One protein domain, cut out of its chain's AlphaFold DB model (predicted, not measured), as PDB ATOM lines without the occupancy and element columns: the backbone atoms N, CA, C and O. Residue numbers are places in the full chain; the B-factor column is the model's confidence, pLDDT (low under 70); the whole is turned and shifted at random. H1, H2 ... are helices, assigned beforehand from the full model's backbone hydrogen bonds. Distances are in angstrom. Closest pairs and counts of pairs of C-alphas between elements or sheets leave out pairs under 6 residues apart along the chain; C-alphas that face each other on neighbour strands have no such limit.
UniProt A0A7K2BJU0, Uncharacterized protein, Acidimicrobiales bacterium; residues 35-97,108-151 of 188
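What this domain is: This is residues 35 to 97 and 108 to 151 of the 188 residues of an uncharacterized protein of Acidimicrobiales bacterium (UniProt A0A7K2BJU0). Look for one long helix, H3, in the middle, with H1 and H2 on one side and H5 on the other; small H4 and loop 108 to 127 sit toward the end where H3 begins. The 107 printed residues, with helices H1 to H5 in order and no named strand, are all helix in class, compact, with a radius of gyration of the C-alphas of 14.3 A, spanning 41 by 33 by 25 A.

How they stand to each other: H1, residues 36 to 47, and H2, residues 54 to 62, only just touch, with 3 pairs of C-alphas within 8 A, as a helical hairpin; the closest C-alphas are Ala 37 and Ile 60, 5.8 A. H3, residues 67 to 89, touches H1, closest at C-alphas Val 77 and Val 42, 6.5 A. H5, residues 137 to 150, touches H3 at residues 72 to 79 alone, closest at C-alphas Glu 139 and Gly 75, 5.4 A, at a shallow tilt of 18 degrees. H4, residues 128 to 132, is close to but not clearly touching H5. In these helices every O i to N i+4 pair is within hydrogen-bond range.

Where its parts are: Find C-alpha 67 at (111.455, 98.299, 64.877); H3 runs 32.9 A from there. H5 ends at (105.140, 109.372, 90.118).

The domain as a whole: Across the cut, C-alphas 97 and 108 are 21.2 A apart. No printed residue is under 70 in pLDDT.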
ATOM      1  N   PRO A  35      97.831  98.193  62.298       91.38
ATOM      2  CA  PRO A  35      98.063  96.818  61.881       91.38
ATOM      3  C   PRO A  35      97.720  95.826  62.998       91.38
ATOM      4  O   PRO A  35      98.048  96.050  64.164       91.38
ATOM      5  N   ALA A  36      97.165  94.669  62.634       93.31
ATOM      6  CA  ALA A  36      96.830  93.592  63.570       93.31
ATOM      7  C   ALA A  36      97.988  93.212  64.518       93.31
ATOM      8  O   ALA A  36      97.780  92.999  65.710       93.31
ATOM      9  N   ALA A  37      99.225  93.185  64.008       95.50
ATOM     10  CA  ALA A  37     100.413  92.890  64.809       95.50
ATOM     11  C   ALA A  37     100.690  93.942  65.898       95.50
ATOM     12  O   ALA A  37     101.141  93.584  66.983       95.50
ATOM     13  N   ALA A  38     100.393  95.219  65.638       95.06
ATOM     14  CA  ALA A  38     100.512  96.275  66.638       95.06
ATOM     15  C   ALA A  38      99.458  96.105  67.741       95.06
ATOM     16  O   ALA A  38      99.791  96.198  68.918       95.06
ATOM     17  N   VAL A  39      98.215  95.765  67.383       94.12
ATOM     18  CA  VAL A  39      97.146  95.490  68.360       94.12
ATOM     19  C   VAL A  39      97.497  94.291  69.247       94.12
ATOM     20  O   VAL A  39      97.377  94.369  70.471       94.12
ATOM     21  N   ASP A  40      98.010  93.208  68.657       94.56
ATOM     22  CA  ASP A  40      98.490  92.046  69.412       94.56
ATOM     23  C   ASP A  40      99.641  92.412  70.363       94.56
ATOM     24  O   ASP A  40      99.704  91.909  71.489       94.56
ATOM     25  N   ALA A  41     100.552  93.288  69.919       95.88
ATOM     26  CA  ALA A  41     101.657  93.771  70.736       95.88
ATOM     27  C   ALA A  41     101.166  94.602  71.923       95.88
ATOM     28  O   ALA A  41     101.527  94.288  73.057       95.88
ATOM     29  N   VAL A  42     100.294  95.589  71.687       94.50
ATOM     30  CA  VAL A  42      99.660  96.403  72.740       94.50
ATOM     31  C   VAL A  42      99.010  95.504  73.787       94.50
ATOM     32  O   VAL A  42      99.251  95.665  74.987       94.50
ATOM     33  N   TRP A  43      98.230  94.519  73.339       92.75
ATOM     34  CA  TRP A  43      97.545  93.596  74.231       92.75
ATOM     35  C   TRP A  43      98.520  92.772  75.080       92.75
ATOM     36  O   TRP A  43      98.362  92.721  76.302       92.75
ATOM     37  N   ARG A  44      99.545  92.152  74.473       92.88
ATOM     38  CA  ARG A  44     100.482  91.291  75.214       92.88
ATOM     39  C   ARG A  44     101.393  92.088  76.146       92.88
ATOM     40  O   ARG A  44     101.652  91.622  77.249       92.88
ATOM     41  N   ILE A  45     101.830  93.283  75.745       92.62
ATOM     42  CA  ILE A  45     102.611  94.195  76.597       92.62
ATOM     43  C   ILE A  45     101.787  94.624  77.817       92.62
ATOM     44  O   ILE A  45     102.310  94.657  78.927       92.62
ATOM     45  N   THR A  46     100.498  94.910  77.623       90.31
ATOM     46  CA  THR A  46      99.609  95.362  78.703       90.31
ATOM     47  C   THR A  46      99.270  94.239  79.681       90.31
ATOM     48  O   THR A  46      99.258  94.459  80.888       90.31
ATOM     49  N   ASN A  47      98.996  93.035  79.171       88.19
ATOM     50  CA  ASN A  47      98.400  91.956  79.964       88.19
ATOM     51  C   ASN A  47      99.397  90.886  80.414       88.19
ATOM     52  O   ASN A  47      99.191  90.251  81.442       88.19
ATOM     53  N   HIS A  48     100.460  90.660  79.641       90.31
ATOM     54  CA  HIS A  48     101.404  89.559  79.856       90.31
ATOM     55  C   HIS A  48     102.875  89.984  79.668       90.31
ATOM     56  O   HIS A  48     103.620  89.284  78.964       90.31
ATOM     57  N   PRO A  49     103.340  91.095  80.279       88.62
ATOM     58  CA  PRO A  49     104.695  91.616  80.068       88.62
ATOM     59  C   PRO A  49     105.810  90.657  80.525       88.62
ATOM     60  O   PRO A  49     106.904  90.687  79.968       88.62
ATOM     61  N   GLY A  50     105.545  89.748  81.471       89.62
ATOM     62  CA  GLY A  50     106.503  88.706  81.876       89.62
ATOM     63  C   GLY A  50     106.747  87.612  80.828       89.62
ATOM     64  O   GLY A  50     107.630  86.775  80.993       89.62
ATOM     65  N   THR A  51     105.974  87.599  79.737       91.44
ATOM     66  CA  THR A  51     106.018  86.540  78.711       91.44
ATOM     67  C   THR A  51     106.713  86.965  77.421       91.44
ATOM     68  O   THR A  51     106.694  86.210  76.445       91.44
ATOM     69  N   LEU A  52     107.260  88.181  77.368       92.69
ATOM     70  CA  LEU A  52     107.877  88.728  76.162       92.69
ATOM     71  C   LEU A  52     109.254  88.087  75.946       92.69
ATOM     72  O   LEU A  52     110.080  88.025  76.855       92.69
ATOM     73  N   THR A  53     109.499  87.608  74.730       93.38
ATOM     74  CA  THR A  53     110.758  86.969  74.325       93.38
ATOM     75  C   THR A  53     111.281  87.596  73.038       93.38
ATOM     76  O   THR A  53     110.529  88.255  72.318       93.38
ATOM     77  N   GLU A  54     112.555  87.357  72.723       94.75
ATOM     78  CA  GLU A  54     113.160  87.768  71.449       94.75
ATOM     79  C   GLU A  54     112.406  87.187  70.246       94.75
ATOM     80  O   GLU A  54     112.038  87.934  69.345       94.75
ATOM     81  N   ASP A  55     112.078  85.891  70.270       96.25
ATOM     82  CA  ASP A  55     111.312  85.236  69.199       96.25
ATOM     83  C   ASP A  55     109.928  85.867  69.011       96.25
ATOM     84  O   ASP A  55     109.455  86.049  67.888       96.25
ATOM     85  N   TRP A  56     109.259  86.220  70.115       96.25
ATOM     86  CA  TRP A  56     107.974  86.903  70.036       96.25
ATOM     87  C   TRP A  56     108.135  88.306  69.447       96.25
ATOM     88  O   TRP A  56     107.376  88.658  68.547       96.25
ATOM     89  N   TYR A  57     109.132  89.075  69.893       96.62
ATOM     90  CA  TYR A  57     109.456  90.373  69.304       96.62
ATOM     91  C   TYR A  57     109.704  90.244  67.796       96.62
ATOM     92  O   TYR A  57     109.059  90.937  67.010       96.62
ATOM     93  N   GLN A  58     110.545  89.295  67.379       97.44
ATOM     94  CA  GLN A  58     110.839  89.057  65.969       97.44
ATOM     95  C   GLN A  58     109.568  88.714  65.181       97.44
ATOM     96  O   GLN A  58     109.367  89.247  64.095       97.44
ATOM     97  N   SER A  59     108.649  87.932  65.760       96.62
ATOM     98  CA  SER A  59     107.362  87.628  65.120       96.62
ATOM     99  C   SER A  59     106.486  88.864  64.869       96.62
ATOM    100  O   SER A  59     105.707  88.878  63.918       96.62
ATOM    101  N   ILE A  60     106.596  89.905  65.704       97.56
ATOM    102  CA  ILE A  60     105.888  91.179  65.508       97.56
ATOM    103  C   ILE A  60     106.527  91.968  64.360       97.56
ATOM    104  O   ILE A  60     105.809  92.481  63.500       97.56
ATOM    105  N   ILE A  61     107.861  92.006  64.301       97.38
ATOM    106  CA  ILE A  61     108.607  92.686  63.231       97.38
ATOM    107  C   ILE A  61     108.392  92.003  61.874       97.38
ATOM    108  O   ILE A  61     108.104  92.674  60.882       97.38
ATOM    109  N   ASP A  62     108.418  90.671  61.828       97.75
ATOM    110  CA  ASP A  62     108.188  89.881  60.609       97.75
ATOM    111  C   ASP A  62     106.774  90.077  60.036       97.75
ATOM    112  O   ASP A  62     106.541  89.888  58.841       97.75
ATOM    113  N   ARG A  63     105.821  90.502  60.875       96.19
ATOM    114  CA  ARG A  63     104.453  90.870  60.477       96.19
ATOM    115  C   ARG A  63     104.323  92.331  60.031       96.19
ATOM    116  O   ARG A  63     103.204  92.809  59.844       96.19
ATOM    117  N   GLY A  64     105.441  93.026  59.824       95.06
ATOM    118  CA  GLY A  64     105.499  94.344  59.193       95.06
ATOM    119  C   GLY A  64     105.497  95.531  60.154       95.06
ATOM    120  O   GLY A  64     105.344  96.662  59.697       95.06
ATOM    121  N   VAL A  65     105.662  95.306  61.462       95.31
ATOM    122  CA  VAL A  65     105.866  96.406  62.415       95.31
ATOM    123  C   VAL A  65     107.312  96.887  62.309       95.31
ATOM    124  O   VAL A  65     108.247  96.101  62.436       95.31
ATOM    125  N   ASP A  66     107.501  98.185  62.077       93.94
ATOM    126  CA  ASP A  66     108.833  98.787  62.060       93.94
ATOM    127  C   ASP A  66     109.486  98.720  63.461       93.94
ATOM    128  O   ASP A  66     108.812  98.995  64.458       93.94
ATOM    129  N   PRO A  67     110.784  98.382  63.581       94.56
ATOM    130  CA  PRO A  67     111.455  98.299  64.877       94.56
ATOM    131  C   PRO A  67     111.423  99.582  65.720       94.56
ATOM    132  O   PRO A  67     111.362  99.476  66.943       94.56
ATOM    133  N   LEU A  68     111.470 100.775  65.112       93.69
ATOM    134  CA  LEU A  68     111.346 102.038  65.848       93.69
ATOM    135  C   LEU A  68     109.900 102.267  66.288       93.69
ATOM    136  O   LEU A  68     109.680 102.614  67.445       93.69
ATOM    137  N   ALA A  69     108.927 101.981  65.419       93.62
ATOM    138  CA  ALA A  69     107.508 102.045  65.777       93.62
ATOM    139  C   ALA A  69     107.151 101.067  66.912       93.62
ATOM    140  O   ALA A  69     106.313 101.370  67.756       93.62
ATOM    141  N   TYR A  70     107.807  99.904  66.982       95.50
ATOM    142  CA  TYR A  70     107.663  98.990  68.116       95.50
ATOM    143  C   TYR A  70     108.182  99.615  69.423       95.50
ATOM    144  O   TYR A  70     107.526  99.500  70.456       95.50
ATOM    145  N   VAL A  71     109.345 100.280  69.396       95.44
ATOM    146  CA  VAL A  71     109.895 100.970  70.579       95.44
ATOM    147  C   VAL A  71     108.975 102.110  71.023       95.44
ATOM    148  O   VAL A  71     108.715 102.240  72.217       95.44
ATOM    149  N   GLU A  72     108.444 102.882  70.074       95.12
ATOM    150  CA  GLU A  72     107.448 103.925  70.334       95.12
ATOM    151  C   GLU A  72     106.186 103.345  70.989       95.12
ATOM    152  O   GLU A  72     105.769 103.794  72.053       95.12
ATOM    153  N   LEU A  73     105.638 102.268  70.419       95.12
ATOM    154  CA  LEU A  73     104.470 101.561  70.945       95.12
ATOM    155  C   LEU A  73     104.690 101.074  72.382       95.12
ATOM    156  O   LEU A  73     103.797 101.220  73.215       95.12
ATOM    157  N   VAL A  74     105.865 100.518  72.697       95.38
ATOM    158  CA  VAL A  74     106.216 100.123  74.072       95.38
ATOM    159  C   VAL A  74     106.179 101.331  75.009       95.38
ATOM    160  O   VAL A  74     105.609 101.226  76.096       95.38
ATOM    161  N   GLY A  75     106.759 102.460  74.588       94.88
ATOM    162  CA  GLY A  75     106.746 103.719  75.331       94.88
ATOM    163  C   GLY A  75     105.325 104.192  75.627       94.88
ATOM    164  O   GLY A  75     104.965 104.310  76.800       94.88
ATOM    165  N   LEU A  76     104.503 104.355  74.590       93.50
ATOM    166  CA  LEU A  76     103.119 104.814  74.702       93.50
ATOM    167  C   LEU A  76     102.289 103.901  75.609       93.50
ATOM    168  O   LEU A  76     101.664 104.363  76.560       93.50
ATOM    169  N   VAL A  77     102.325 102.586  75.374       93.94
ATOM    170  CA  VAL A  77     101.534 101.617  76.149       93.94
ATOM    171  C   VAL A  77     101.953 101.598  77.616       93.94
ATOM    172  O   VAL A  77     101.091 101.595  78.496       93.94
ATOM    173  N   ALA A  78     103.255 101.577  77.911       92.38
ATOM    174  CA  ALA A  78     103.735 101.548  79.291       92.38
ATOM    175  C   ALA A  78     103.357 102.831  80.047       92.38
ATOM    176  O   ALA A  78     102.916 102.770  81.196       92.38
ATOM    177  N   GLN A  79     103.496 103.984  79.396       93.25
ATOM    178  CA  GLN A  79     103.262 105.290  80.003       93.25
ATOM    179  C   GLN A  79     101.774 105.593  80.182       93.25
ATOM    180  O   GLN A  79     101.376 106.002  81.273       93.25
ATOM    181  N   SER A  80     100.936 105.307  79.178       92.81
ATOM    182  CA  SER A  80      99.478 105.410  79.314       92.81
ATOM    183  C   SER A  80      98.963 104.482  80.411       92.81
ATOM    184  O   SER A  80      98.237 104.937  81.288       92.81
ATOM    185  N   ASN A  81      99.422 103.222  80.456       90.00
ATOM    186  CA  ASN A  81      99.068 102.312  81.549       90.00
ATOM    187  C   ASN A  81      99.498 102.863  82.919       90.00
ATOM    188  O   ASN A  81      98.765 102.708  83.891       90.00
ATOM    189  N   CYS A  82     100.665 103.507  83.022       90.12
ATOM    190  CA  CYS A  82     101.121 104.092  84.284       90.12
ATOM    191  C   CYS A  82     100.165 105.185  84.784       90.12
ATOM    192  O   CYS A  82      99.782 105.194  85.954       90.12
ATOM    193  N   VAL A  83      99.747 106.084  83.888       92.75
ATOM    194  CA  VAL A  83      98.833 107.186  84.214       92.75
ATOM    195  C   VAL A  83      97.421 106.675  84.500       92.75
ATOM    196  O   VAL A  83      96.836 107.051  85.514       92.75
ATOM    197  N   ASP A  84      96.899 105.777  83.663       91.81
ATOM    198  CA  ASP A  84      95.541 105.247  83.796       91.81
ATOM    199  C   ASP A  84      95.372 104.454  85.092       91.81
ATOM    200  O   ASP A  84      94.418 104.679  85.831       91.81
ATOM    201  N   ARG A  85      96.334 103.589  85.445       87.50
ATOM    202  CA  ARG A  85      96.256 102.818  86.701       87.50
ATOM    203  C   ARG A  85      96.392 103.703  87.931       87.50
ATOM    204  O   ARG A  85      95.815 103.387  88.970       87.50
ATOM    205  N   PHE A  86      97.138 104.800  87.830       89.69
ATOM    206  CA  PHE A  86      97.200 105.785  88.901       89.69
ATOM    207  C   PHE A  86      95.855 106.504  89.077       89.69
ATOM    208  O   PHE A  86      95.394 106.646  90.208       89.69
ATOM    209  N   ALA A  87      95.195 106.892  87.980       93.00
ATOM    210  CA  ALA A  87      93.849 107.461  88.021       93.00
ATOM    211  C   ALA A  87      92.829 106.464  88.598       93.00
ATOM    212  O   ALA A  87      92.110 106.813  89.534       93.00
ATOM    213  N   ASP A  88      92.841 105.212  88.130       91.50
ATOM    214  CA  ASP A  88      91.959 104.141  88.611       91.50
ATOM    215  C   ASP A  88      92.125 103.907  90.121       91.50
ATOM    216  O   ASP A  88      91.143 103.810  90.854       91.50
ATOM    217  N   ALA A  89      93.369 103.865  90.615       89.44
ATOM    218  CA  ALA A  89      93.669 103.671  92.036       89.44
ATOM    219  C   ALA A  89      93.177 104.823  92.928       89.44
ATOM    220  O   ALA A  89      92.974 104.630  94.128       89.44
ATOM    221  N   LEU A  90      93.006 106.014  92.353       92.56
ATOM    222  CA  LEU A  90      92.449 107.190  93.017       92.56
ATOM    223  C   LEU A  90      90.950 107.378  92.740       92.56
ATOM    224  O   LEU A  90      90.385 108.376  93.183       92.56
ATOM    225  N   GLU A  91      90.321 106.448  92.013       95.50
ATOM    226  CA  GLU A  91      88.931 106.542  91.551       95.50
ATOM    227  C   GLU A  91      88.662 107.835  90.754       95.50
ATOM    228  O   GLU A  91      87.576 108.419  90.802       95.50
ATOM    229  N   LEU A  92      89.673 108.305  90.021       94.69
ATOM    230  CA  LEU A  92      89.584 109.476  89.158       94.69
ATOM    231  C   LEU A  92      89.208 109.070  87.728       94.69
ATOM    232  O   LEU A  92      89.559 107.976  87.282       94.69
ATOM    233  N   PRO A  93      88.548 109.959  86.966       93.25
ATOM    234  CA  PRO A  93      88.422 109.777  85.527       93.25
ATOM    235  C   PRO A  93      89.807 109.651  84.884       93.25
ATOM    236  O   PRO A  93      90.709 110.436  85.196       93.25
ATOM    237  N   ARG A  94      89.961 108.690  83.969       91.62
ATOM    238  CA  ARG A  94      91.160 108.589  83.130       91.62
ATOM    239  C   ARG A  94      91.299 109.816  82.240       91.62
ATOM    240  O   ARG A  94      90.321 110.503  81.940       91.62
ATOM    241  N   ILE A  95      92.530 110.079  81.817       87.88
ATOM    242  CA  ILE A  95      92.813 111.180  80.905       87.88
ATOM    243  C   ILE A  95      92.349 110.773  79.504       87.88
ATOM    244  O   ILE A  95      92.785 109.763  78.947       87.88
ATOM    245  N   GLU A  96      91.452 111.571  78.933       88.12
ATOM    246  CA  GLU A  96      91.074 111.440  77.529       88.12
ATOM    247  C   GLU A  96      92.289 111.758  76.653       88.12
ATOM    248  O   GLU A  96      92.976 112.755  76.882       88.12
ATOM    249  N   LEU A  97      92.568 110.903  75.664       85.12
ATOM    250  CA  LEU A  97      93.604 111.217  74.679       85.12
ATOM    251  C   LEU A  97      93.008 112.134  73.620       85.12
ATOM    252  O   LEU A  97      91.849 111.963  73.234       85.12
ATOM    253  N   GLU A 108     110.817 110.146  63.455       79.31
ATOM    254  CA  GLU A 108     111.970 110.720  64.128       79.31
ATOM    255  C   GLU A 108     112.514 109.722  65.148       79.31
ATOM    256  O   GLU A 108     111.836 109.322  66.089       79.31
ATOM    257  N   GLY A 109     113.762 109.312  64.944       84.75
ATOM    258  CA  GLY A 109     114.484 108.440  65.857       84.75
ATOM    259  C   GLY A 109     115.911 108.928  66.055       84.75
ATOM    260  O   GLY A 109     116.436 109.733  65.280       84.75
ATOM    261  N   ALA A 110     116.563 108.426  67.097       87.12
ATOM    262  CA  ALA A 110     117.993 108.625  67.288       87.12
ATOM    263  C   ALA A 110     118.801 107.588  66.488       87.12
ATOM    264  O   ALA A 110     118.312 106.484  66.235       87.12
ATOM    265  N   PRO A 111     120.071 107.875  66.143       89.94
ATOM    266  CA  PRO A 111     120.996 106.846  65.684       89.94
ATOM    267  C   PRO A 111     121.062 105.692  66.695       89.94
ATOM    268  O   PRO A 111     121.551 105.854  67.815       89.94
ATOM    269  N   ALA A 112     120.559 104.528  66.292       92.94
ATOM    270  CA  ALA A 112     120.377 103.376  67.160       92.94
ATOM    271  C   ALA A 112     120.765 102.078  66.447       92.94
ATOM    272  O   ALA A 112     120.728 101.981  65.221       92.94
ATOM    273  N   ALA A 113     121.147 101.072  67.229       92.19
ATOM    274  CA  ALA A 113     121.451  99.736  66.736       92.19
ATOM    275  C   ALA A 113     121.058  98.674  67.767       92.19
ATOM    276  O   ALA A 113     121.029  98.924  68.975       92.19
ATOM    277  N   VAL A 114     120.794  97.466  67.280       91.44
ATOM    278  CA  VAL A 114     120.618  96.273  68.111       91.44
ATOM    279  C   VAL A 114     122.019  95.788  68.514       91.44
ATOM    280  O   VAL A 114     122.796  95.368  67.658       91.44
ATOM    281  N   LYS A 115     122.394  95.929  69.795       84.44
ATOM    282  CA  LYS A 115     123.723  95.521  70.315       84.44
ATOM    283  C   LYS A 115     123.637  94.583  71.521       84.44
ATOM    284  O   LYS A 115     124.236  93.517  71.512       84.44
ATOM    285  N   TYR A 116     122.933  95.014  72.569       76.31
ATOM    286  CA  TYR A 116     122.828  94.303  73.856       76.31
ATOM    287  C   TYR A 116     121.374  94.014  74.263       76.31
ATOM    288  O   TYR A 116     121.117  93.525  75.358       76.31
ATOM    289  N   HIS A 117     120.434  94.365  73.389       87.25
ATOM    290  CA  HIS A 117     118.989  94.218  73.530       87.25
ATOM    291  C   HIS A 117     118.449  93.684  72.203       87.25
ATOM    292  O   HIS A 117     119.180  93.709  71.216       87.25
ATOM    293  N   TRP A 118     117.187  93.262  72.169       92.56
ATOM    294  CA  TRP A 118     116.520  92.805  70.940       92.56
ATOM    295  C   TRP A 118     115.987  93.972  70.099       92.56
ATOM    296  O   TRP A 118     115.827  93.852  68.892       92.56
ATOM    297  N   VAL A 119     115.764  95.126  70.735       94.44
ATOM    298  CA  VAL A 119     115.302  96.358  70.086       94.44
ATOM    299  C   VAL A 119     116.468  97.293  69.740       94.44
ATOM    300  O   VAL A 119     117.524  97.233  70.390       94.44
ATOM    301  N   PRO A 120     116.308  98.195  68.751       94.75
ATOM    302  CA  PRO A 120     117.277  99.253  68.499       94.75
ATOM    303  C   PRO A 120     117.460 100.130  69.741       94.75
ATOM    304  O   PRO A 120     116.489 100.568  70.350       94.75
ATOM    305  N   THR A 121     118.708 100.419  70.108       95.12
ATOM    306  CA  THR A 121     119.029 101.344  71.209       95.12
ATOM    307  C   THR A 121     120.153 102.292  70.806       95.12
ATOM    308  O   THR A 121     121.053 101.918  70.048       95.12
ATOM    309  N   ALA A 122     120.107 103.526  71.302       93.31
ATOM    310  CA  ALA A 122     121.196 104.477  71.147       93.31
ATOM    311  C   ALA A 122     122.399 104.071  72.017       93.31
ATOM    312  O   ALA A 122     122.267 103.422  73.061       93.31
ATOM    313  N   ASP A 123     123.599 104.484  71.608       91.62
ATOM    314  CA  ASP A 123     124.840 104.185  72.331       91.62
ATOM    315  C   ASP A 123     125.049 105.146  73.517       91.62
ATOM    316  O   ASP A 123     125.898 106.038  73.498       91.62
ATOM    317  N   ILE A 124     124.210 104.994  74.547       90.06
ATOM    318  CA  ILE A 124     124.206 105.832  75.755       90.06
ATOM    319  C   ILE A 124     124.618 105.043  77.006       90.06
ATOM    320  O   ILE A 124     124.335 103.850  77.155       90.06
ATOM    321  N   LYS A 125     125.258 105.730  77.961       89.00
ATOM    322  CA  LYS A 125     125.700 105.161  79.249       89.00
ATOM    323  C   LYS A 125     124.632 105.308  80.342       89.00
ATOM    324  O   LYS A 125     124.874 105.941  81.365       89.00
ATOM    325  N   MET A 126     123.462 104.710  80.122       87.44
ATOM    326  CA  MET A 126     122.308 104.767  81.033       87.44
ATOM    327  C   MET A 126     121.843 103.364  81.468       87.44
ATOM    328  O   MET A 126     122.263 102.377  80.862       87.44
ATOM    329  N   PRO A 127     121.016 103.231  82.526       87.12
ATOM    330  CA  PRO A 127     120.378 101.958  82.880       87.12
ATOM    331  C   PRO A 127     119.521 101.384  81.741       87.12
ATOM    332  O   PRO A 127     118.998 102.140  80.924       87.12
ATOM    333  N   ASN A 128     119.323 100.062  81.725       88.44
ATOM    334  CA  ASN A 128     118.617  99.363  80.640       88.44
ATOM    335  C   ASN A 128     117.192  99.879  80.393       88.44
ATOM    336  O   ASN A 128     116.801  99.984  79.238       88.44
ATOM    337  N   VAL A 129     116.458 100.278  81.441       86.88
ATOM    338  CA  VAL A 129     115.110 100.865  81.304       86.88
ATOM    339  C   VAL A 129     115.105 102.134  80.440       86.88
ATOM    340  O   VAL A 129     114.253 102.288  79.577       86.88
ATOM    341  N   ILE A 130     116.122 102.992  80.584       90.06
ATOM    342  CA  ILE A 130     116.286 104.215  79.777       90.06
ATOM    343  C   ILE A 130     116.828 103.881  78.385       90.06
ATOM    344  O   ILE A 130     116.475 104.500  77.381       90.06
ATOM    345  N   LYS A 131     117.716 102.886  78.295       92.00
ATOM    346  CA  LYS A 131     118.264 102.452  77.005       92.00
ATOM    347  C   LYS A 131     117.187 101.848  76.108       92.00
ATOM    348  O   LYS A 131     117.242 102.094  74.906       92.00
ATOM    349  N   ALA A 132     116.214 101.129  76.664       92.25
ATOM    350  CA  ALA A 132     115.156 100.464  75.908       92.25
ATOM    351  C   ALA A 132     114.319 101.430  75.050       92.25
ATOM    352  O   ALA A 132     113.946 101.063  73.942       92.25
ATOM    353  N   LEU A 133     114.098 102.668  75.511       94.25
ATOM    354  CA  LEU A 133     113.354 103.701  74.771       94.25
ATOM    355  C   LEU A 133     114.263 104.669  73.993       94.25
ATOM    356  O   LEU A 133     113.798 105.585  73.329       94.25
ATOM    357  N   SER A 134     115.584 104.483  74.036       93.94
ATOM    358  CA  SER A 134     116.541 105.476  73.516       93.94
ATOM    359  C   SER A 134     116.593 105.635  72.004       93.94
ATOM    360  O   SER A 134     117.166 106.615  71.533       93.94
ATOM    361  N   ALA A 135     115.991 104.719  71.250       94.88
ATOM    362  CA  ALA A 135     115.820 104.898  69.816       94.88
ATOM    363  C   ALA A 135     114.724 105.922  69.469       94.88
ATOM    364  O   ALA A 135     114.776 106.488  68.379       94.88
ATOM    365  N   VAL A 136     113.807 106.214  70.401       95.19
ATOM    366  CA  VAL A 136     112.727 107.200  70.253       95.19
ATOM    367  C   VAL A 136     112.860 108.245  71.373       95.19
ATOM    368  O   VAL A 136     112.347 108.050  72.474       95.19
ATOM    369  N   PRO A 137     113.602 109.350  71.149       92.62
ATOM    370  CA  PRO A 137     113.916 110.321  72.201       92.62
ATOM    371  C   PRO A 137     112.699 110.900  72.932       92.62
ATOM    372  O   PRO A 137     112.787 111.100  74.141       92.62
ATOM    373  N   ALA A 138     111.586 111.113  72.223       92.81
ATOM    374  CA  ALA A 138     110.341 111.621  72.798       92.81
ATOM    375  C   ALA A 138     109.773 110.682  73.877       92.81
ATOM    376  O   ALA A 138     109.436 111.132  74.969       92.81
ATOM    377  N   GLU A 139     109.767 109.369  73.627       93.94
ATOM    378  CA  GLU A 139     109.319 108.381  74.618       93.94
ATOM    379  C   GLU A 139     110.237 108.322  75.834       93.94
ATOM    380  O   GLU A 139     109.792 108.126  76.964       93.94
ATOM    381  N   ASN A 140     111.537 108.526  75.620       92.50
ATOM    382  CA  ASN A 140     112.457 108.649  76.734       92.50
ATOM    383  C   ASN A 140     112.127 109.894  77.559       92.50
ATOM    384  O   ASN A 140     111.938 109.769  78.759       92.50
ATOM    385  N   GLU A 141     112.007 111.071  76.945       93.12
ATOM    386  CA  GLU A 141     111.646 112.315  77.642       93.12
ATOM    387  C   GLU A 141     110.360 112.167  78.468       93.12
ATOM    388  O   GLU A 141     110.337 112.533  79.647       93.12
ATOM    389  N   ALA A 142     109.331 111.548  77.898       93.31
ATOM    390  CA  ALA A 142     108.070 111.305  78.582       93.31
ATOM    391  C   ALA A 142     108.226 110.349  79.791       93.31
ATOM    392  O   ALA A 142     107.697 110.632  80.872       93.31
ATOM    393  N   LEU A 143     109.080 109.318  79.698       92.75
ATOM    394  CA  LEU A 143     109.478 108.499  80.852       92.75
ATOM    395  C   LEU A 143     110.147 109.330  81.967       92.75
ATOM    396  O   LEU A 143     109.864 109.100  83.145       92.75
ATOM    397  N   PHE A 144     111.018 110.296  81.641       92.44
ATOM    398  CA  PHE A 144     111.635 111.171  82.654       92.44
ATOM    399  C   PHE A 144     110.585 112.037  83.363       92.44
ATOM    400  O   PHE A 144     110.618 112.133  84.592       92.44
ATOM    401  N   ILE A 145     109.649 112.623  82.609       93.12
ATOM    402  CA  ILE A 145     108.555 113.447  83.146       93.12
ATOM    403  C   ILE A 145     107.698 112.627  84.120       93.12
ATOM    404  O   ILE A 145     107.441 113.059  85.244       93.12
ATOM    405  N   LEU A 146     107.297 111.416  83.722       92.00
ATOM    406  CA  LEU A 146     106.477 110.547  84.566       92.00
ATOM    407  C   LEU A 146     107.236 110.032  85.791       92.00
ATOM    408  O   LEU A 146     106.665 109.984  86.880       92.00
ATOM    409  N   SER A 147     108.521 109.693  85.654       89.06
ATOM    410  CA  SER A 147     109.342 109.248  86.787       89.06
ATOM    411  C   SER A 147     109.494 110.340  87.847       89.06
ATOM    412  O   SER A 147     109.425 110.037  89.039       89.06
ATOM    413  N   ASP A 148     109.678 111.601  87.442       88.38
ATOM    414  CA  ASP A 148     109.757 112.727  88.381       88.38
ATOM    415  C   ASP A 148     108.431 112.947  89.127       88.38
ATOM    416  O   ASP A 148     108.428 113.168  90.341       88.38
ATOM    417  N   ALA A 149     107.302 112.801  88.427       87.62
ATOM    418  CA  ALA A 149     105.972 112.983  89.001       87.62
ATOM    419  C   ALA A 149     105.509 111.818  89.902       87.62
ATOM    420  O   ALA A 149     104.894 112.063  90.940       87.62
ATOM    421  N   GLN A 150     105.768 110.563  89.514       84.19
ATOM    422  CA  GLN A 150     105.140 109.372  90.118       84.19
ATOM    423  C   GLN A 150     106.102 108.447  90.884       84.19
ATOM    424  O   GLN A 150     105.645 107.536  91.576       84.19
ATOM    425  N   TYR A 151     107.420 108.649  90.794       85.06
ATOM    426  CA  TYR A 151     108.412 107.786  91.444       85.06
ATOM    427  C   TYR A 151     109.550 108.602  92.074       85.06
ATOM    428  O   TYR A 151     109.415 109.121  93.183       85.06
TER     429      TYR A 151